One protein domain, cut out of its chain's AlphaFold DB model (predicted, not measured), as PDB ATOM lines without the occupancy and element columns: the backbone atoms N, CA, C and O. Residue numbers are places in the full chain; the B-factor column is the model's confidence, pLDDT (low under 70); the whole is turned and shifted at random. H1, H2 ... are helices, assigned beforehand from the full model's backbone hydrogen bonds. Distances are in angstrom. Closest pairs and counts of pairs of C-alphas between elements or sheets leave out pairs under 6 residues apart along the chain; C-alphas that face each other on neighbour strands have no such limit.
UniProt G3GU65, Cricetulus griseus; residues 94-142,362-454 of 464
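Overview. This is residues 94 to 142 and 362 to 454 of the 464 residues of a protein of Cricetulus griseus (UniProt G3GU65). One helix, H1, runs through the middle of a rounded body of helices; H6 and H9 pack on different sides of it, and H7 meets it near residues 107 and 108. H3 to H6 gather toward one end of the domain and H7, H8 and H10 toward the other, with H1 and H9 between these two groups, while the long loop of residues 110 to 135 leads away from H1 to H2, far out from the core. The printed part has 142 residues, with ten named helices, H1 to H10 in chain order, and no named strand: the class is all helix. It is compact, with a radius of gyration of the C-alphas of 15.3 A, and spans 44 by 39 by 28 A.

Arrangement. H1, residues 94 to 109, is the hub. H2, residues 136 to 142, touches no helix. Before it, residues 115 to 116 pair with residues 134 to 135, antiparallel. H3, residues 362 to 365, is close to but not clearly touching H4, residues 368 to 375. H5, residues 378 to 382, is close to but not clearly touching H1, the closest C-alphas being those of Tyr 95 and Leu 380, 7.3 A apart. H6, residues 384 to 397, touches H1, closest at the C-alphas of Tyr 95 and Ala 386, 5.9 A; they run the same way at a shallow tilt of 34 degrees, only just short of steep. With residues 393 to 397 alone H6 touches H4, closest at the C-alphas of Tyr 369 and Gly 397, 4.9 A. H7, residues 406 to 413, touches H1 at a steep tilt of 66 degrees, closest at the C-alphas of Leu 108 and Val 408, 6.7 A. H9, residues 424 to 438, touches H1 at a steep tilt of 51 degrees, closest at the C-alphas of Leu 101 and Ala 429, 4.6 A. H8, residues 418 to 421, is close to but not clearly touching H9 and H10, residues 442 to 453. H9 and H10 are near each other. Every O i to N i+4 pair is within hydrogen-bond range in H1, H2, H4, H5, H7 and H10, against 7 of 10 in H6 and 9 of 11 in H9; H3 and H8 are too short for such a pair.

Along the chain. H1 begins at C-alpha 94 (49.897, -4.252, 34.044) and is 22.6 A long. H9 measures 19.9 A, H6 19.5 A and H10 16.1 A, ending at C-alpha 453 (44.298, -10.943, 10.497).

Size, cuts and confidence. The C-alphas farthest apart, of Lys 141 and Glu 362, are 46.9 A apart. Residues 143 to 361 are not printed; C-alphas 142 and 362 are 46.3 A apart across this cut. The link from H1 to H2 is long. Residues 362 to 366 and residue 454 have pLDDT under 70.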
ATOM      1  N   LEU A  94      50.901  -5.291  33.800       91.81
ATOM      2  CA  LEU A  94      49.897  -4.252  34.044       91.81
ATOM      3  C   LEU A  94      50.440  -2.852  33.713       91.81
ATOM      4  O   LEU A  94      49.765  -2.054  33.063       91.81
ATOM      5  N   TYR A  95      51.693  -2.562  34.073       93.38
ATOM      6  CA  TYR A  95      52.382  -1.339  33.653       93.38
ATOM      7  C   TYR A  95      52.494  -1.232  32.119       93.38
ATOM      8  O   TYR A  95      52.325  -0.136  31.570       93.38
ATOM      9  N   ARG A  96      52.724  -2.345  31.406       94.12
ATOM     10  CA  ARG A  96      52.766  -2.369  29.935       94.12
ATOM     11  C   ARG A  96      51.412  -2.086  29.299       94.12
ATOM     12  O   ARG A  96      51.360  -1.286  28.362       94.12
ATOM     13  N   GLN A  97      50.344  -2.672  29.829       94.88
ATOM     14  CA  GLN A  97      48.967  -2.432  29.391       94.88
ATOM     15  C   GLN A  97      48.562  -0.970  29.612       94.88
ATOM     16  O   GLN A  97      48.059  -0.332  28.692       94.88
ATOM     17  N   LEU A  98      48.884  -0.380  30.770       95.06
ATOM     18  CA  LEU A  98      48.649   1.049  31.030       95.06
ATOM     19  C   LEU A  98      49.454   1.970  30.092       95.06
ATOM     20  O   LEU A  98      48.964   3.028  29.689       95.06
ATOM     21  N   CYS A  99      50.675   1.583  29.705       95.25
ATOM     22  CA  CYS A  99      51.456   2.317  28.703       95.25
ATOM     23  C   CYS A  99      50.845   2.226  27.297       95.25
ATOM     24  O   CYS A  99      50.826   3.237  26.591       95.25
ATOM     25  N   ALA A 100      50.334   1.056  26.903       95.62
ATOM     26  CA  ALA A 100      49.641   0.865  25.631       95.62
ATOM     27  C   ALA A 100      48.295   1.615  25.600       95.62
ATOM     28  O   ALA A 100      48.013   2.299  24.620       95.62
ATOM     29  N   LEU A 101      47.523   1.586  26.693       95.69
ATOM     30  CA  LEU A 101      46.275   2.339  26.871       95.69
ATOM     31  C   LEU A 101      46.500   3.847  26.721       95.69
ATOM     32  O   LEU A 101      45.816   4.501  25.938       95.69
ATOM     33  N   HIS A 102      47.510   4.397  27.405       95.06
ATOM     34  CA  HIS A 102      47.889   5.801  27.234       95.06
ATOM     35  C   HIS A 102      48.272   6.116  25.787       95.06
ATOM     36  O   HIS A 102      47.845   7.131  25.241       95.06
ATOM     37  N   TRP A 103      49.122   5.283  25.176       94.81
ATOM     38  CA  TRP A 103      49.568   5.497  23.802       94.81
ATOM     39  C   TRP A 103      48.380   5.505  22.837       94.81
ATOM     40  O   TRP A 103      48.305   6.376  21.977       94.81
ATOM     41  N   LEU A 104      47.430   4.584  23.015       94.56
ATOM     42  CA  LEU A 104      46.230   4.483  22.193       94.56
ATOM     43  C   LEU A 104      45.320   5.706  22.377       94.56
ATOM     44  O   LEU A 104      44.929   6.307  21.382       94.56
ATOM     45  N   LEU A 105      45.057   6.145  23.611       93.56
ATOM     46  CA  LEU A 105      44.265   7.356  23.870       93.56
ATOM     47  C   LEU A 105      44.917   8.622  23.296       93.56
ATOM     48  O   LEU A 105      44.239   9.435  22.669       93.56
ATOM     49  N   GLU A 106      46.236   8.769  23.432       92.50
ATOM     50  CA  GLU A 106      46.983   9.872  22.821       92.50
ATOM     51  C   GLU A 106      46.934   9.785  21.281       92.50
ATOM     52  O   GLU A 106      46.737  10.803  20.627       92.50
ATOM     53  N   ALA A 107      47.021   8.591  20.680       91.38
ATOM     54  CA  ALA A 107      46.915   8.401  19.227       91.38
ATOM     55  C   ALA A 107      45.503   8.681  18.674       91.38
ATOM     56  O   ALA A 107      45.371   9.216  17.576       91.38
ATOM     57  N   LEU A 108      44.452   8.380  19.442       90.62
ATOM     58  CA  LEU A 108      43.053   8.665  19.090       90.62
ATOM     59  C   LEU A 108      42.678  10.151  19.238       90.62
ATOM     60  O   LEU A 108      41.651  10.574  18.715       90.62
ATOM     61  N   THR A 109      43.500  10.945  19.932       88.12
ATOM     62  CA  THR A 109      43.240  12.367  20.239       88.12
ATOM     63  C   THR A 109      44.324  13.324  19.729       88.12
ATOM     64  O   THR A 109      44.269  14.530  19.983       88.12
ATOM     65  N   ILE A 110      45.334  12.827  19.006       85.44
ATOM     66  CA  ILE A 110      46.453  13.648  18.537       85.44
ATOM     67  C   ILE A 110      46.056  14.584  17.389       85.44
ATOM     68  O   ILE A 110      45.539  14.175  16.348       85.44
ATOM     69  N   ASP A 111      46.410  15.861  17.540       77.88
ATOM     70  CA  ASP A 111      46.440  16.809  16.431       77.88
ATOM     71  C   ASP A 111      47.605  16.480  15.479       77.88
ATOM     72  O   ASP A 111      48.763  16.877  15.674       77.88
ATOM     73  N   HIS A 112      47.254  15.745  14.425       74.00
ATOM     74  CA  HIS A 112      48.131  15.312  13.342       74.00
ATOM     75  C   HIS A 112      48.732  16.479  12.529       74.00
ATOM     76  O   HIS A 112      49.691  16.269  11.786       74.00
ATOM     77  N   THR A 113      48.219  17.712  12.653       72.31
ATOM     78  CA  THR A 113      48.772  18.877  11.932       72.31
ATOM     79  C   THR A 113      50.092  19.369  12.532       72.31
ATOM     80  O   THR A 113      50.888  20.023  11.848       72.31
ATOM     81  N   HIS A 114      50.347  19.077  13.812       74.81
ATOM     82  CA  HIS A 114      51.460  19.646  14.582       74.81
ATOM     83  C   HIS A 114      52.298  18.601  15.333       74.81
ATOM     84  O   HIS A 114      53.495  18.825  15.581       74.81
ATOM     85  N   HIS A 115      51.705  17.454  15.661       82.69
ATOM     86  CA  HIS A 115      52.325  16.388  16.439       82.69
ATOM     87  C   HIS A 115      52.328  15.058  15.679       82.69
ATOM     88  O   HIS A 115      51.469  14.792  14.849       82.69
ATOM     89  N   VAL A 116      53.302  14.205  15.998       82.75
ATOM     90  CA  VAL A 116      53.376  12.821  15.515       82.75
ATOM     91  C   VAL A 116      53.660  11.908  16.707       82.75
ATOM     92  O   VAL A 116      54.492  12.234  17.569       82.75
ATOM     93  N   MET A 117      52.970  10.768  16.762       84.12
ATOM     94  CA  MET A 117      53.215   9.738  17.769       84.12
ATOM     95  C   MET A 117      54.580   9.077  17.570       84.12
ATOM     96  O   MET A 117      55.089   8.936  16.458       84.12
ATOM     97  N   ARG A 118      55.195   8.645  18.673       85.06
ATOM     98  CA  ARG A 118      56.320   7.702  18.606       85.06
ATOM     99  C   ARG A 118      55.774   6.301  18.306       85.06
ATOM    100  O   ARG A 118      54.663   6.024  18.737       85.06
ATOM    101  N   PRO A 119      56.526   5.404  17.642       86.69
ATOM    102  CA  PRO A 119      56.099   4.016  17.450       86.69
ATOM    103  C   PRO A 119      55.711   3.340  18.773       86.69
ATOM    104  O   PRO A 119      56.383   3.557  19.783       86.69
ATOM    105  N   LEU A 120      54.666   2.510  18.759       88.44
ATOM    106  CA  LEU A 120      54.059   1.896  19.950       88.44
ATOM    107  C   LEU A 120      55.061   1.118  20.824       88.44
ATOM    108  O   LEU A 120      55.053   1.262  22.043       88.44
ATOM    109  N   ILE A 121      56.027   0.427  20.208       86.50
ATOM    110  CA  ILE A 121      57.171  -0.236  20.872       86.50
ATOM    111  C   ILE A 121      57.967   0.675  21.836       86.50
ATOM    112  O   ILE A 121      58.632   0.190  22.749       86.50
ATOM    113  N   ALA A 122      57.907   2.002  21.669       88.12
ATOM    114  CA  ALA A 122      58.575   2.968  22.539       88.12
ATOM    115  C   ALA A 122      57.755   3.374  23.783       88.12
ATOM    116  O   ALA A 122      58.301   4.060  24.651       88.12
ATOM    117  N   CYS A 123      56.475   2.986  23.893       91.38
ATOM    118  CA  CYS A 123      55.608   3.402  25.002       91.38
ATOM    119  C   CYS A 123      56.020   2.794  26.354       91.38
ATOM    120  O   CYS A 123      55.817   3.415  27.394       91.38
ATOM    121  N   TRP A 124      56.669   1.629  26.348       92.75
ATOM    122  CA  TRP A 124      57.036   0.875  27.552       92.75
ATOM    123  C   TRP A 124      58.259   1.418  28.315       92.75
ATOM    124  O   TRP A 124      58.605   0.920  29.384       92.75
ATOM    125  N   ASN A 125      58.909   2.471  27.810       89.50
ATOM    126  CA  ASN A 125      60.122   3.044  28.396       89.50
ATOM    127  C   ASN A 125      59.883   3.628  29.814       89.50
ATOM    128  O   ASN A 125      59.260   4.683  29.926       89.50
ATOM    129  N   PRO A 126      60.472   3.078  30.900       87.06
ATOM    130  CA  PRO A 126      60.226   3.547  32.276       87.06
ATOM    131  C   PRO A 126      60.707   4.983  32.563       87.06
ATOM    132  O   PRO A 126      60.356   5.588  33.586       87.06
ATOM    133  N   LYS A 127      61.503   5.577  31.663       87.00
ATOM    134  CA  LYS A 127      61.890   6.993  31.738       87.00
ATOM    135  C   LYS A 127      60.787   7.915  31.185       87.00
ATOM    136  O   LYS A 127      60.529   8.942  31.817       87.00
ATOM    137  N   ASP A 128      60.110   7.512  30.105       87.19
ATOM    138  CA  ASP A 128      59.017   8.219  29.404       87.19
ATOM    139  C   ASP A 128      57.852   7.249  29.080       87.19
ATOM    140  O   ASP A 128      57.670   6.873  27.916       87.19
ATOM    141  N   PRO A 129      57.083   6.802  30.093       89.50
ATOM    142  CA  PRO A 129      56.022   5.815  29.902       89.50
ATOM    143  C   PRO A 129      54.879   6.381  29.055       89.50
ATOM    144  O   PRO A 129      54.614   7.587  29.073       89.50
ATOM    145  N   GLY A 130      54.210   5.522  28.290       83.31
ATOM    146  CA  GLY A 130      53.173   5.901  27.324       83.31
ATOM    147  C   GLY A 130      53.694   6.518  26.020       83.31
ATOM    148  O   GLY A 130      52.915   6.674  25.089       83.31
ATOM    149  N   GLY A 131      54.992   6.844  25.931       78.44
ATOM    150  CA  GLY A 131      55.654   7.341  24.719       78.44
ATOM    151  C   GLY A 131      55.195   8.737  24.283       78.44
ATOM    152  O   GLY A 131      54.283   8.877  23.477       78.44
ATOM    153  N   SER A 132      55.860   9.794  24.762       70.50
ATOM    154  CA  SER A 132      55.398  11.173  24.529       70.50
ATOM    155  C   SER A 132      55.381  11.595  23.046       70.50
ATOM    156  O   SER A 132      56.401  11.490  22.348       70.50
ATOM    157  N   LYS A 133      54.248  12.161  22.588       75.88
ATOM    158  CA  LYS A 133      54.105  12.754  21.245       75.88
ATOM    159  C   LYS A 133      55.160  13.830  20.989       75.88
ATOM    160  O   LYS A 133      55.508  14.616  21.871       75.88
ATOM    161  N   SER A 134      55.693  13.871  19.772       71.81
ATOM    162  CA  SER A 134      56.760  14.803  19.390       71.81
ATOM    163  C   SER A 134      56.256  15.796  18.346       71.81
ATOM    164  O   SER A 134      55.564  15.417  17.407       71.81
ATOM    165  N   THR A 135      56.594  17.080  18.496       71.56
ATOM    166  CA  THR A 135      56.239  18.092  17.489       71.56
ATOM    167  C   THR A 135      57.018  17.855  16.198       71.56
ATOM    168  O   THR A 135      58.205  17.517  16.230       71.56
ATOM    169  N   ILE A 136      56.384  18.101  15.049       74.12
ATOM    170  CA  ILE A 136      57.014  17.938  13.724       74.12
ATOM    171  C   ILE A 136      58.305  18.777  13.625       74.12
ATOM    172  O   ILE A 136      59.327  18.311  13.118       74.12
ATOM    173  N   LYS A 137      58.300  19.985  14.211       72.19
ATOM    174  CA  LYS A 137      59.475  20.871  14.322       72.19
ATOM    175  C   LYS A 137      60.648  20.202  15.059       72.19
ATOM    176  O   LYS A 137      61.784  20.302  14.599       72.19
ATOM    177  N   LYS A 138      60.390  19.488  16.165       80.75
ATOM    178  CA  LYS A 138      61.422  18.734  16.896       80.75
ATOM    179  C   LYS A 138      61.929  17.547  16.076       80.75
ATOM    180  O   LYS A 138      63.134  17.405  15.929       80.75
ATOM    181  N   ILE A 139      61.033  16.759  15.480       77.94
ATOM    182  CA  ILE A 139      61.405  15.596  14.657       77.94
ATOM    183  C   ILE A 139      62.313  16.011  13.488       77.94
ATOM    184  O   ILE A 139      63.304  15.342  13.211       77.94
ATOM    185  N   ASN A 140      62.025  17.134  12.826       78.94
ATOM    186  CA  ASN A 140      62.853  17.633  11.724       78.94
ATOM    187  C   ASN A 140      64.207  18.194  12.206       78.94
ATOM    188  O   ASN A 140      65.214  18.038  11.510       78.94
ATOM    189  N   LYS A 141      64.273  18.774  13.413       86.31
ATOM    190  CA  LYS A 141      65.548  19.129  14.060       86.31
ATOM    191  C   LYS A 141      66.370  17.879  14.394       86.31
ATOM    192  O   LYS A 141      67.545  17.824  14.053       86.31
ATOM    193  N   ASP A 142      65.755  16.859  14.985       83.75
ATOM    194  CA  ASP A 142      66.431  15.612  15.362       83.75
ATOM    195  C   ASP A 142      66.934  14.857  14.110       83.75
ATOM    196  O   ASP A 142      68.091  14.440  14.066       83.75
ATOM    197  N   GLU A 362      28.909  11.758  41.873       56.28
ATOM    198  CA  GLU A 362      28.379  10.514  41.314       56.28
ATOM    199  C   GLU A 362      28.758  10.344  39.818       56.28
ATOM    200  O   GLU A 362      29.325   9.315  39.462       56.28
ATOM    201  N   GLU A 363      28.604  11.373  38.963       59.38
ATOM    202  CA  GLU A 363      29.078  11.381  37.553       59.38
ATOM    203  C   GLU A 363      30.612  11.203  37.464       59.38
ATOM    204  O   GLU A 363      31.128  10.590  36.530       59.38
ATOM    205  N   ILE A 364      31.360  11.693  38.463       61.34
ATOM    206  CA  ILE A 364      32.806  11.437  38.585       61.34
ATOM    207  C   ILE A 364      33.101   9.990  39.014       61.34
ATOM    208  O   ILE A 364      34.096   9.425  38.555       61.34
ATOM    209  N   ALA A 365      32.286   9.395  39.890       59.97
ATOM    210  CA  ALA A 365      32.529   8.056  40.433       59.97
ATOM    211  C   ALA A 365      32.375   6.955  39.371       59.97
ATOM    212  O   ALA A 365      33.224   6.064  39.299       59.97
ATOM    213  N   ASP A 366      31.360   7.065  38.510       67.12
ATOM    214  CA  ASP A 366      31.085   6.103  37.431       67.12
ATOM    215  C   ASP A 366      32.052   6.226  36.233       67.12
ATOM    216  O   ASP A 366      32.039   5.405  35.312       67.12
ATOM    217  N   HIS A 367      32.928   7.239  36.211       82.50
ATOM    218  CA  HIS A 367      33.823   7.477  35.081       82.50
ATOM    219  C   HIS A 367      34.975   6.451  35.015       82.50
ATOM    220  O   HIS A 367      35.694   6.230  35.993       82.50
ATOM    221  N   TRP A 368      35.221   5.889  33.818       88.81
ATOM    222  CA  TRP A 368      36.117   4.742  33.551       88.81
ATOM    223  C   TRP A 368      37.503   4.800  34.210       88.81
ATOM    224  O   TRP A 368      38.108   3.766  34.497       88.81
ATOM    225  N   TYR A 369      38.045   5.999  34.428       90.19
ATOM    226  CA  TYR A 369      39.359   6.178  35.038       90.19
ATOM    227  C   TYR A 369      39.363   5.856  36.541       90.19
ATOM    228  O   TYR A 369      40.350   5.313  37.040       90.19
ATOM    229  N   PHE A 370      38.278   6.149  37.262       87.12
ATOM    230  CA  PHE A 370      38.159   5.852  38.692       87.12
ATOM    231  C   PHE A 370      37.835   4.374  38.929       87.12
ATOM    232  O   PHE A 370      38.471   3.751  39.781       87.12
ATOM    233  N   ASP A 371      36.973   3.785  38.097       87.69
ATOM    234  CA  ASP A 371      36.762   2.334  38.039       87.69
ATOM    235  C   ASP A 371      38.085   1.579  37.796       87.69
ATOM    236  O   ASP A 371      38.461   0.714  38.593       87.69
ATOM    237  N   LEU A 372      38.867   1.981  36.782       89.88
ATOM    238  CA  LEU A 372      40.207   1.439  36.536       89.88
ATOM    239  C   LEU A 372      41.114   1.587  37.769       89.88
ATOM    240  O   LEU A 372      41.718   0.606  38.198       89.88
ATOM    241  N   LEU A 373      41.203   2.781  38.368       89.00
ATOM    242  CA  LEU A 373      42.017   3.002  39.571       89.00
ATOM    243  C   LEU A 373      41.592   2.127  40.760       89.00
ATOM    244  O   LEU A 373      42.460   1.738  41.545       89.00
ATOM    245  N   SER A 374      40.304   1.802  40.900       87.06
ATOM    246  CA  SER A 374      39.816   0.931  41.976       87.06
ATOM    247  C   SER A 374      40.365  -0.498  41.850       87.06
ATOM    248  O   SER A 374      40.801  -1.075  42.844       87.06
ATOM    249  N   LYS A 375      40.452  -1.021  40.617       87.31
ATOM    250  CA  LYS A 375      40.844  -2.405  40.296       87.31
ATOM    251  C   LYS A 375      42.357  -2.663  40.328       87.31
ATOM    252  O   LYS A 375      42.778  -3.811  40.449       87.31
ATOM    253  N   LEU A 376      43.200  -1.632  40.196       89.25
ATOM    254  CA  LEU A 376      44.662  -1.809  40.137       89.25
ATOM    255  C   LEU A 376      45.283  -2.167  41.510       89.25
ATOM    256  O   LEU A 376      44.959  -1.502  42.497       89.25
ATOM    257  N   PRO A 377      46.251  -3.108  41.588       89.06
ATOM    258  CA  PRO A 377      46.964  -3.431  42.828       89.06
ATOM    259  C   PRO A 377      47.741  -2.252  43.428       89.06
ATOM    260  O   PRO A 377      48.306  -1.427  42.700       89.06
ATOM    261  N   GLU A 378      47.856  -2.218  44.758       87.94
ATOM    262  CA  GLU A 378      48.614  -1.178  45.467       87.94
ATOM    263  C   GLU A 378      50.115  -1.209  45.147       87.94
ATOM    264  O   GLU A 378      50.724  -0.151  44.994       87.94
ATOM    265  N   ASP A 379      50.705  -2.381  44.899       87.81
ATOM    266  CA  ASP A 379      52.092  -2.496  44.423       87.81
ATOM    267  C   ASP A 379      52.314  -1.775  43.086       87.81
ATOM    268  O   ASP A 379      53.292  -1.035  42.920       87.81
ATOM    269  N   LEU A 380      51.372  -1.906  42.148       88.94
ATOM    270  CA  LEU A 380      51.405  -1.187  40.875       88.94
ATOM    271  C   LEU A 380      51.178   0.316  41.080       88.94
ATOM    272  O   LEU A 380      51.888   1.124  40.480       88.94
ATOM    273  N   LYS A 381      50.251   0.710  41.961       88.31
ATOM    274  CA  LYS A 381      50.071   2.118  42.352       88.31
ATOM    275  C   LYS A 381      51.322   2.674  43.033       88.31
ATOM    276  O   LYS A 381      51.609   3.856  42.862       88.31
ATOM    277  N   SER A 382      52.111   1.862  43.743       88.88
ATOM    278  CA  SER A 382      53.383   2.251  44.367       88.88
ATOM    279  C   SER A 382      54.488   2.511  43.328       88.88
ATOM    280  O   SER A 382      55.277   3.457  43.478       88.88
ATOM    281  N   PHE A 383      54.510   1.717  42.251       90.50
ATOM    282  CA  PHE A 383      55.595   1.637  41.276       90.50
ATOM    283  C   PHE A 383      55.827   2.972  40.547       90.50
ATOM    284  O   PHE A 383      54.957   3.531  39.877       90.50
ATOM    285  N   ARG A 384      57.047   3.517  40.657       91.56
ATOM    286  CA  ARG A 384      57.358   4.900  40.238       91.56
ATOM    287  C   ARG A 384      57.103   5.200  38.743       91.56
ATOM    288  O   ARG A 384      56.679   6.321  38.454       91.56
ATOM    289  N   PRO A 385      57.335   4.278  37.783       91.62
ATOM    290  CA  PRO A 385      56.902   4.448  36.392       91.62
ATOM    291  C   PRO A 385      55.380   4.388  36.205       91.62
ATOM    292  O   PRO A 385      54.853   5.158  35.404       91.62
ATOM    293  N   ALA A 386      54.661   3.557  36.966       92.50
ATOM    294  CA  ALA A 386      53.201   3.494  36.907       92.50
ATOM    295  C   ALA A 386      52.545   4.766  37.476       92.50
ATOM    296  O   ALA A 386      51.679   5.343  36.824       92.50
ATOM    297  N   LYS A 387      53.051   5.326  38.588       92.62
ATOM    298  CA  LYS A 387      52.620   6.655  39.080       92.62
ATOM    299  C   LYS A 387      52.682   7.738  37.993       92.62
ATOM    300  O   LYS A 387      51.788   8.575  37.905       92.62
ATOM    301  N   LYS A 388      53.704   7.707  37.124       93.31
ATOM    302  CA  LYS A 388      53.800   8.627  35.975       93.31
ATOM    303  C   LYS A 388      52.754   8.350  34.892       93.31
ATOM    304  O   LYS A 388      52.296   9.315  34.291       93.31
ATOM    305  N   ILE A 389      52.435   7.087  34.583       94.19
ATOM    306  CA  ILE A 389      51.474   6.779  33.510       94.19
ATOM    307  C   ILE A 389      50.038   7.060  33.946       94.19
ATOM    308  O   ILE A 389      49.297   7.666  33.181       94.19
ATOM    309  N   LEU A 390      49.696   6.756  35.201       93.56
ATOM    310  CA  LEU A 390      48.416   7.124  35.808       93.56
ATOM    311  C   LEU A 390      48.234   8.652  35.816       93.56
ATOM    312  O   LEU A 390      47.240   9.145  35.302       93.56
ATOM    313  N   ALA A 391      49.250   9.423  36.221       91.75
ATOM    314  CA  ALA A 391      49.210  10.892  36.155       91.75
ATOM    315  C   ALA A 391      49.156  11.484  34.722       91.75
ATOM    316  O   ALA A 391      48.887  12.677  34.558       91.75
ATOM    317  N   LYS A 392      49.417  10.688  33.671       92.44
ATOM    318  CA  LYS A 392      49.091  11.071  32.286       92.44
ATOM    319  C   LYS A 392      47.658  10.653  31.920       92.44
ATOM    320  O   LYS A 392      46.925  11.476  31.382       92.44
ATOM    321  N   LEU A 393      47.251   9.422  32.251       92.00
ATOM    322  CA  LEU A 393      45.902   8.885  32.018       92.00
ATOM    323  C   LEU A 393      44.807   9.716  32.702       92.00
ATOM    324  O   LEU A 393      43.777   9.959  32.082       92.00
ATOM    325  N   GLN A 394      45.066  10.257  33.896       90.81
ATOM    326  CA  GLN A 394      44.177  11.183  34.608       90.81
ATOM    327  C   GLN A 394      43.724  12.364  33.738       90.81
ATOM    328  O   GLN A 394      42.601  12.819  33.877       90.81
ATOM    329  N   LYS A 395      44.539  12.836  32.787       88.00
ATOM    330  CA  LYS A 395      44.160  13.956  31.904       88.00
ATOM    331  C   LYS A 395      43.070  13.594  30.896       88.00
ATOM    332  O   LYS A 395      42.348  14.475  30.445       88.00
ATOM    333  N   PHE A 396      42.966  12.313  30.551       87.69
ATOM    334  CA  PHE A 396      41.834  11.753  29.818       87.69
ATOM    335  C   PHE A 396      40.698  11.406  30.794       87.69
ATOM    336  O   PHE A 396      39.541  11.676  30.502       87.69
ATOM    337  N   GLY A 397      41.043  10.908  31.986       83.12
ATOM    338  CA  GLY A 397      40.126  10.606  33.090       83.12
ATOM    339  C   GLY A 397      39.372  11.801  33.695       83.12
ATOM    340  O   GLY A 397      38.360  11.598  34.353       83.12
ATOM    341  N   GLU A 398      39.845  13.029  33.487       80.94
ATOM    342  CA  GLU A 398      39.216  14.280  33.945       80.94
ATOM    343  C   GLU A 398      38.513  15.049  32.814       80.94
ATOM    344  O   GLU A 398      37.909  16.090  33.067       80.94
ATOM    345  N   ASN A 399      38.587  14.559  31.572       80.06
ATOM    346  CA  ASN A 399      37.945  15.174  30.417       80.06
ATOM    347  C   ASN A 399      36.627  14.453  30.097       80.06
ATOM    348  O   ASN A 399      36.590  13.614  29.201       80.06
ATOM    349  N   LEU A 400      35.556  14.801  30.815       74.38
ATOM    350  CA  LEU A 400      34.215  14.221  30.622       74.38
ATOM    351  C   LEU A 400      33.674  14.425  29.188       74.38
ATOM    352  O   LEU A 400      32.866  13.642  28.706       74.38
ATOM    353  N   ASP A 401      34.180  15.430  28.464       75.00
ATOM    354  CA  ASP A 401      33.863  15.698  27.056       75.00
ATOM    355  C   ASP A 401      34.691  14.852  26.049       75.00
ATOM    356  O   ASP A 401      34.760  15.173  24.857       75.00
ATOM    357  N   LEU A 402      35.380  13.790  26.492       82.44
ATOM    358  CA  LEU A 402      36.201  12.917  25.641       82.44
ATOM    359  C   LEU A 402      35.346  11.971  24.779       82.44
ATOM    360  O   LEU A 402      35.226  10.781  25.062       82.44
ATOM    361  N   ARG A 403      34.804  12.473  23.666       83.06
ATOM    362  CA  ARG A 403      34.135  11.630  22.663       83.06
ATOM    363  C   ARG A 403      35.136  11.066  21.647       83.06
ATOM    364  O   ARG A 403      35.795  11.824  20.939       83.06
ATOM    365  N   ILE A 404      35.205   9.739  21.518       87.50
ATOM    366  CA  ILE A 404      35.967   9.050  20.461       87.50
ATOM    367  C   ILE A 404      35.001   8.143  19.689       87.50
ATOM    368  O   ILE A 404      34.340   7.289  20.273       87.50
ATOM    369  N   ARG A 405      34.892   8.327  18.368       87.25
ATOM    370  CA  ARG A 405      33.929   7.583  17.535       87.25
ATOM    371  C   ARG A 405      34.503   6.228  17.072       87.25
ATOM    372  O   ARG A 405      35.688   6.176  16.734       87.25
ATOM    373  N   PRO A 406      33.684   5.161  16.937       91.25
ATOM    374  CA  PRO A 406      34.130   3.819  16.532       91.25
ATOM    375  C   PRO A 406      35.056   3.773  15.304       91.25
ATOM    376  O   PRO A 406      36.091   3.111  15.328       91.25
ATOM    377  N   HIS A 407      34.751   4.537  14.251       89.06
ATOM    378  CA  HIS A 407      35.572   4.569  13.036       89.06
ATOM    379  C   HIS A 407      36.972   5.177  13.246       89.06
ATOM    380  O   HIS A 407      37.893   4.832  12.509       89.06
ATOM    381  N   VAL A 408      37.160   6.047  14.247       90.19
ATOM    382  CA  VAL A 408      38.471   6.630  14.586       90.19
ATOM    383  C   VAL A 408      39.375   5.565  15.210       90.19
ATOM    384  O   VAL A 408      40.549   5.486  14.850       90.19
ATOM    385  N   LEU A 409      38.817   4.678  16.050       93.19
ATOM    386  CA  LEU A 409      39.537   3.502  16.550       93.19
ATOM    387  C   LEU A 409      39.995   2.619  15.391       93.19
ATOM    388  O   LEU A 409      41.192   2.391  15.235       93.19
ATOM    389  N   LEU A 410      39.067   2.180  14.538       92.88
ATOM    390  CA  LEU A 410      39.391   1.276  13.429       92.88
ATOM    391  C   LEU A 410      40.403   1.891  12.446       92.88
ATOM    392  O   LEU A 410      41.255   1.174  11.928       92.88
ATOM    393  N   LYS A 411      40.365   3.216  12.238       90.62
ATOM    394  CA  LYS A 411      41.343   3.975  11.440       90.62
ATOM    395  C   LYS A 411      42.747   3.945  12.059       90.62
ATOM    396  O   LYS A 411      43.700   3.651  11.343       90.62
ATOM    397  N   VAL A 412      42.890   4.180  13.367       91.75
ATOM    398  CA  VAL A 412      44.191   4.088  14.064       91.75
ATOM    399  C   VAL A 412      44.714   2.646  14.073       91.75
ATOM    400  O   VAL A 412      45.879   2.409  13.754       91.75
ATOM    401  N   LEU A 413      43.852   1.662  14.341       92.75
ATOM    402  CA  LEU A 413      44.222   0.241  14.305       92.75
ATOM    403  C   LEU A 413      44.534  -0.268  12.883       92.75
ATOM    404  O   LEU A 413      45.201  -1.292  12.724       92.75
ATOM    405  N   GLN A 414      44.124   0.450  11.833       91.06
ATOM    406  CA  GLN A 414      44.490   0.130  10.452       91.06
ATOM    407  C   GLN A 414      45.985   0.370  10.159       91.06
ATOM    408  O   GLN A 414      46.525  -0.258   9.241       91.06
ATOM    409  N   GLU A 415      46.664   1.223  10.935       89.50
ATOM    410  CA  GLU A 415      48.108   1.475  10.806       89.50
ATOM    411  C   GLU A 415      48.977   0.426  11.528       89.50
ATOM    412  O   GLU A 415      50.175   0.319  11.252       89.50
ATOM    413  N   PHE A 416      48.386  -0.371  12.425       90.25
ATOM    414  CA  PHE A 416      49.094  -1.392  13.196       90.25
ATOM    415  C   PHE A 416      49.407  -2.619  12.330       90.25
ATOM    416  O   PHE A 416      48.618  -3.044  11.479       90.25
ATOM    417  N   ARG A 417      50.552  -3.249  12.597       89.44
ATOM    418  CA  ARG A 417      50.923  -4.545  12.018       89.44
ATOM    419  C   ARG A 417      50.118  -5.657  12.682       89.44
ATOM    420  O   ARG A 417      49.781  -5.576  13.860       89.44
ATOM    421  N   THR A 418      49.905  -6.760  11.968       87.69
ATOM    422  CA  THR A 418      49.161  -7.928  12.469       87.69
ATOM    423  C   THR A 418      49.670  -8.409  13.834       87.69
ATOM    424  O   THR A 418      48.873  -8.643  14.733       87.69
ATOM    425  N   TRP A 419      50.989  -8.474  14.040       87.19
ATOM    426  CA  TRP A 419      51.588  -8.890  15.317       87.19
ATOM    427  C   TRP A 419      51.522  -7.825  16.429       87.19
ATOM    428  O   TRP A 419      51.650  -8.180  17.597       87.19
ATOM    429  N   GLU A 420      51.311  -6.546  16.097       90.75
ATOM    430  CA  GLU A 420      51.061  -5.485  17.086       90.75
ATOM    431  C   GLU A 420      49.620  -5.597  17.606       90.75
ATOM    432  O   GLU A 420      49.407  -5.553  18.813       90.75
ATOM    433  N   LEU A 421      48.650  -5.861  16.718       89.06
ATOM    434  CA  LEU A 421      47.262  -6.179  17.089       89.06
ATOM    435  C   LEU A 421      47.149  -7.486  17.897       89.06
ATOM    436  O   LEU A 421      46.337  -7.576  18.811       89.06
ATOM    437  N   CYS A 422      47.981  -8.489  17.592       87.62
ATOM    438  CA  CYS A 422      48.008  -9.777  18.301       87.62
ATOM    439  C   CYS A 422      48.877  -9.778  19.578       87.62
ATOM    440  O   CYS A 422      49.144 -10.841  20.139       87.62
ATOM    441  N   SER A 423      49.381  -8.624  20.027       90.38
ATOM    442  CA  SER A 423      50.200  -8.531  21.241       90.38
ATOM    443  C   SER A 423      49.308  -8.412  22.486       90.38
ATOM    444  O   SER A 423      48.489  -7.495  22.522       90.38
ATOM    445  N   PRO A 424      49.466  -9.254  23.530       90.81
ATOM    446  CA  PRO A 424      48.574  -9.243  24.695       90.81
ATOM    447  C   PRO A 424      48.454  -7.881  25.392       90.81
ATOM    448  O   PRO A 424      47.344  -7.431  25.664       90.81
ATOM    449  N   ASP A 425      49.572  -7.176  25.602       92.31
ATOM    450  CA  ASP A 425      49.578  -5.854  26.249       92.31
ATOM    451  C   ASP A 425      48.801  -4.792  25.447       92.31
ATOM    452  O   ASP A 425      48.291  -3.825  26.014       92.31
ATOM    453  N   ILE A 426      48.716  -4.968  24.124       93.06
ATOM    454  CA  ILE A 426      48.056  -4.053  23.185       93.06
ATOM    455  C   ILE A 426      46.589  -4.455  22.988       93.06
ATOM    456  O   ILE A 426      45.721  -3.589  23.032       93.06
ATOM    457  N   ALA A 427      46.295  -5.750  22.841       91.69
ATOM    458  CA  ALA A 427      44.937  -6.278  22.734       91.69
ATOM    459  C   ALA A 427      44.082  -5.870  23.945       91.69
ATOM    460  O   ALA A 427      42.972  -5.374  23.770       91.69
ATOM    461  N   VAL A 428      44.634  -5.960  25.162       92.94
ATOM    462  CA  VAL A 428      43.977  -5.471  26.388       92.94
ATOM    463  C   VAL A 428      43.670  -3.975  26.320       92.94
ATOM    464  O   VAL A 428      42.571  -3.562  26.677       92.94
ATOM    465  N   ALA A 429      44.614  -3.155  25.852       94.62
ATOM    466  CA  ALA A 429      44.412  -1.713  25.732       94.62
ATOM    467  C   ALA A 429      43.338  -1.352  24.688       94.62
ATOM    468  O   ALA A 429      42.553  -0.434  24.916       94.62
ATOM    469  N   ILE A 430      43.276  -2.087  23.572       93.94
ATOM    470  CA  ILE A 430      42.238  -1.922  22.544       93.94
ATOM    471  C   ILE A 430      40.862  -2.291  23.104       93.94
ATOM    472  O   ILE A 430      39.919  -1.515  22.965       93.94
ATOM    473  N   GLU A 431      40.755  -3.443  23.763       92.12
ATOM    474  CA  GLU A 431      39.511  -3.938  24.363       92.12
ATOM    475  C   GLU A 431      39.013  -3.010  25.479       92.12
ATOM    476  O   GLU A 431      37.823  -2.704  25.528       92.12
ATOM    477  N   PHE A 432      39.919  -2.478  26.309       93.56
ATOM    478  CA  PHE A 432      39.593  -1.473  27.322       93.56
ATOM    479  C   PHE A 432      38.982  -0.216  26.691       93.56
ATOM    480  O   PHE A 432      37.898   0.208  27.092       93.56
ATOM    481  N   VAL A 433      39.628   0.354  25.665       94.31
ATOM    482  CA  VAL A 433      39.120   1.546  24.960       94.31
ATOM    483  C   VAL A 433      37.797   1.255  24.241       94.31
ATOM    484  O   VAL A 433      36.886   2.083  24.294       94.31
ATOM    485  N   ARG A 434      37.651   0.082  23.607       93.69
ATOM    486  CA  ARG A 434      36.394  -0.338  22.967       93.69
ATOM    487  C   ARG A 434      35.248  -0.367  23.976       93.69
ATOM    488  O   ARG A 434      34.197   0.201  23.705       93.69
ATOM    489  N   GLU A 435      35.450  -1.038  25.106       91.25
ATOM    490  CA  GLU A 435      34.393  -1.400  26.053       91.25
ATOM    491  C   GLU A 435      34.028  -0.251  27.008       91.25
ATOM    492  O   GLU A 435      32.845   0.007  27.210       91.25
ATOM    493  N   HIS A 436      35.020   0.487  27.525       89.38
ATOM    494  CA  HIS A 436      34.834   1.486  28.591       89.38
ATOM    495  C   HIS A 436      34.844   2.954  28.119       89.38
ATOM    496  O   HIS A 436      34.580   3.839  28.927       89.38
ATOM    497  N   ILE A 437      35.197   3.240  26.855       90.12
ATOM    498  CA  ILE A 437      35.388   4.626  26.360       90.12
ATOM    499  C   ILE A 437      34.652   4.891  25.035       90.12
ATOM    500  O   ILE A 437      34.178   6.000  24.802       90.12
ATOM    501  N   ILE A 438      34.560   3.895  24.149       91.25
ATOM    502  CA  ILE A 438      33.917   4.029  22.826       91.25
ATOM    503  C   ILE A 438      32.548   3.332  22.772       91.25
ATOM    504  O   ILE A 438      31.714   3.690  21.941       91.25
ATOM    505  N   HIS A 439      32.324   2.337  23.636       90.31
ATOM    506  CA  HIS A 439      31.152   1.455  23.664       90.31
ATOM    507  C   HIS A 439      30.805   0.849  22.286       90.31
ATOM    508  O   HIS A 439      29.644   0.717  21.908       90.31
ATOM    509  N   MET A 440      31.837   0.474  21.520       90.31
ATOM    510  CA  MET A 440      31.681  -0.278  20.268       90.31
ATOM    511  C   MET A 440      31.329  -1.748  20.595       90.31
ATOM    512  O   MET A 440      31.978  -2.323  21.476       90.31
ATOM    513  N   PRO A 441      30.364  -2.378  19.891       89.12
ATOM    514  CA  PRO A 441      30.038  -3.797  20.049       89.12
ATOM    515  C   PRO A 441      31.248  -4.729  19.885       89.12
ATOM    516  O   PRO A 441      32.214  -4.413  19.183       89.12
ATOM    517  N   GLN A 442      31.207  -5.901  20.526       86.19
ATOM    518  CA  GLN A 442      32.304  -6.867  20.405       86.19
ATOM    519  C   GLN A 442      32.302  -7.524  19.015       86.19
ATOM    520  O   GLN A 442      33.369  -7.797  18.472       86.19
ATOM    521  N   GLU A 443      31.124  -7.729  18.432       86.75
ATOM    522  CA  GLU A 443      30.886  -8.279  17.099       86.75
ATOM    523  C   GLU A 443      31.562  -7.415  16.025       86.75
ATOM    524  O   GLU A 443      32.472  -7.894  15.347       86.75
ATOM    525  N   ASP A 444      31.217  -6.122  15.957       89.00
ATOM    526  CA  ASP A 444      31.788  -5.138  15.020       89.00
ATOM    527  C   ASP A 444      33.326  -5.141  15.024       89.00
ATOM    528  O   ASP A 444      33.976  -5.105  13.973       89.00
ATOM    529  N   TYR A 445      33.925  -5.190  16.220       89.38
ATOM    530  CA  TYR A 445      35.378  -5.229  16.372       89.38
ATOM    531  C   TYR A 445      35.979  -6.559  15.898       89.38
ATOM    532  O   TYR A 445      37.020  -6.568  15.235       89.38
ATOM    533  N   ILE A 446      35.341  -7.683  16.227       85.94
ATOM    534  CA  ILE A 446      35.820  -9.025  15.890       85.94
ATOM    535  C   ILE A 446      35.702  -9.298  14.384       85.94
ATOM    536  O   ILE A 446      36.633  -9.867  13.812       85.94
ATOM    537  N   ASP A 447      34.640  -8.846  13.722       86.88
ATOM    538  CA  ASP A 447      34.484  -8.965  12.267       86.88
ATOM    539  C   ASP A 447      35.501  -8.089  11.520       86.88
ATOM    540  O   ASP A 447      36.170  -8.550  10.583       86.88
ATOM    541  N   TRP A 448      35.729  -6.857  11.996       90.12
ATOM    542  CA  TRP A 448      36.827  -6.023  11.501       90.12
ATOM    543  C   TRP A 448      38.186  -6.713  11.683       90.12
ATOM    544  O   TRP A 448      38.977  -6.773  10.738       90.12
ATOM    545  N   LEU A 449      38.462  -7.286  12.859       87.12
ATOM    546  CA  LEU A 449      39.734  -7.944  13.160       87.12
ATOM    547  C   LEU A 449      39.947  -9.196  12.293       87.12
ATOM    548  O   LEU A 449      41.039  -9.390  11.754       87.12
ATOM    549  N   GLN A 450      38.909 -10.009  12.082       84.44
ATOM    550  CA  GLN A 450      38.959 -11.166  11.181       84.44
ATOM    551  C   GLN A 450      39.334 -10.750   9.751       84.44
ATOM    552  O   GLN A 450      40.257 -11.335   9.176       84.44
ATOM    553  N   SER A 451      38.728  -9.673   9.227       85.31
ATOM    554  CA  SER A 451      39.041  -9.116   7.896       85.31
ATOM    555  C   SER A 451      40.490  -8.617   7.732       85.31
ATOM    556  O   SER A 451      40.953  -8.378   6.616       85.31
ATOM    557  N   ARG A 452      41.218  -8.442   8.846       81.81
ATOM    558  CA  ARG A 452      42.579  -7.882   8.904       81.81
ATOM    559  C   ARG A 452      43.660  -8.914   9.219       81.81
ATOM    560  O   ARG A 452      44.803  -8.734   8.798       81.81
ATOM    561  N   VAL A 453      43.328  -9.958   9.979       76.88
ATOM    562  CA  VAL A 453      44.298 -10.943  10.497       76.88
ATOM    563  C   VAL A 453      44.303 -12.246   9.682       76.88
ATOM    564  O   VAL A 453      45.259 -13.011   9.789       76.88
ATOM    565  N   ASN A 454      43.295 -12.499   8.832       65.62
ATOM    566  CA  ASN A 454      43.112 -13.772   8.111       65.62
ATOM    567  C   ASN A 454      43.113 -14.993   9.058       65.62
ATOM    568  O   ASN A 454      43.653 -16.053   8.732       65.62
TER     569      ASN A 454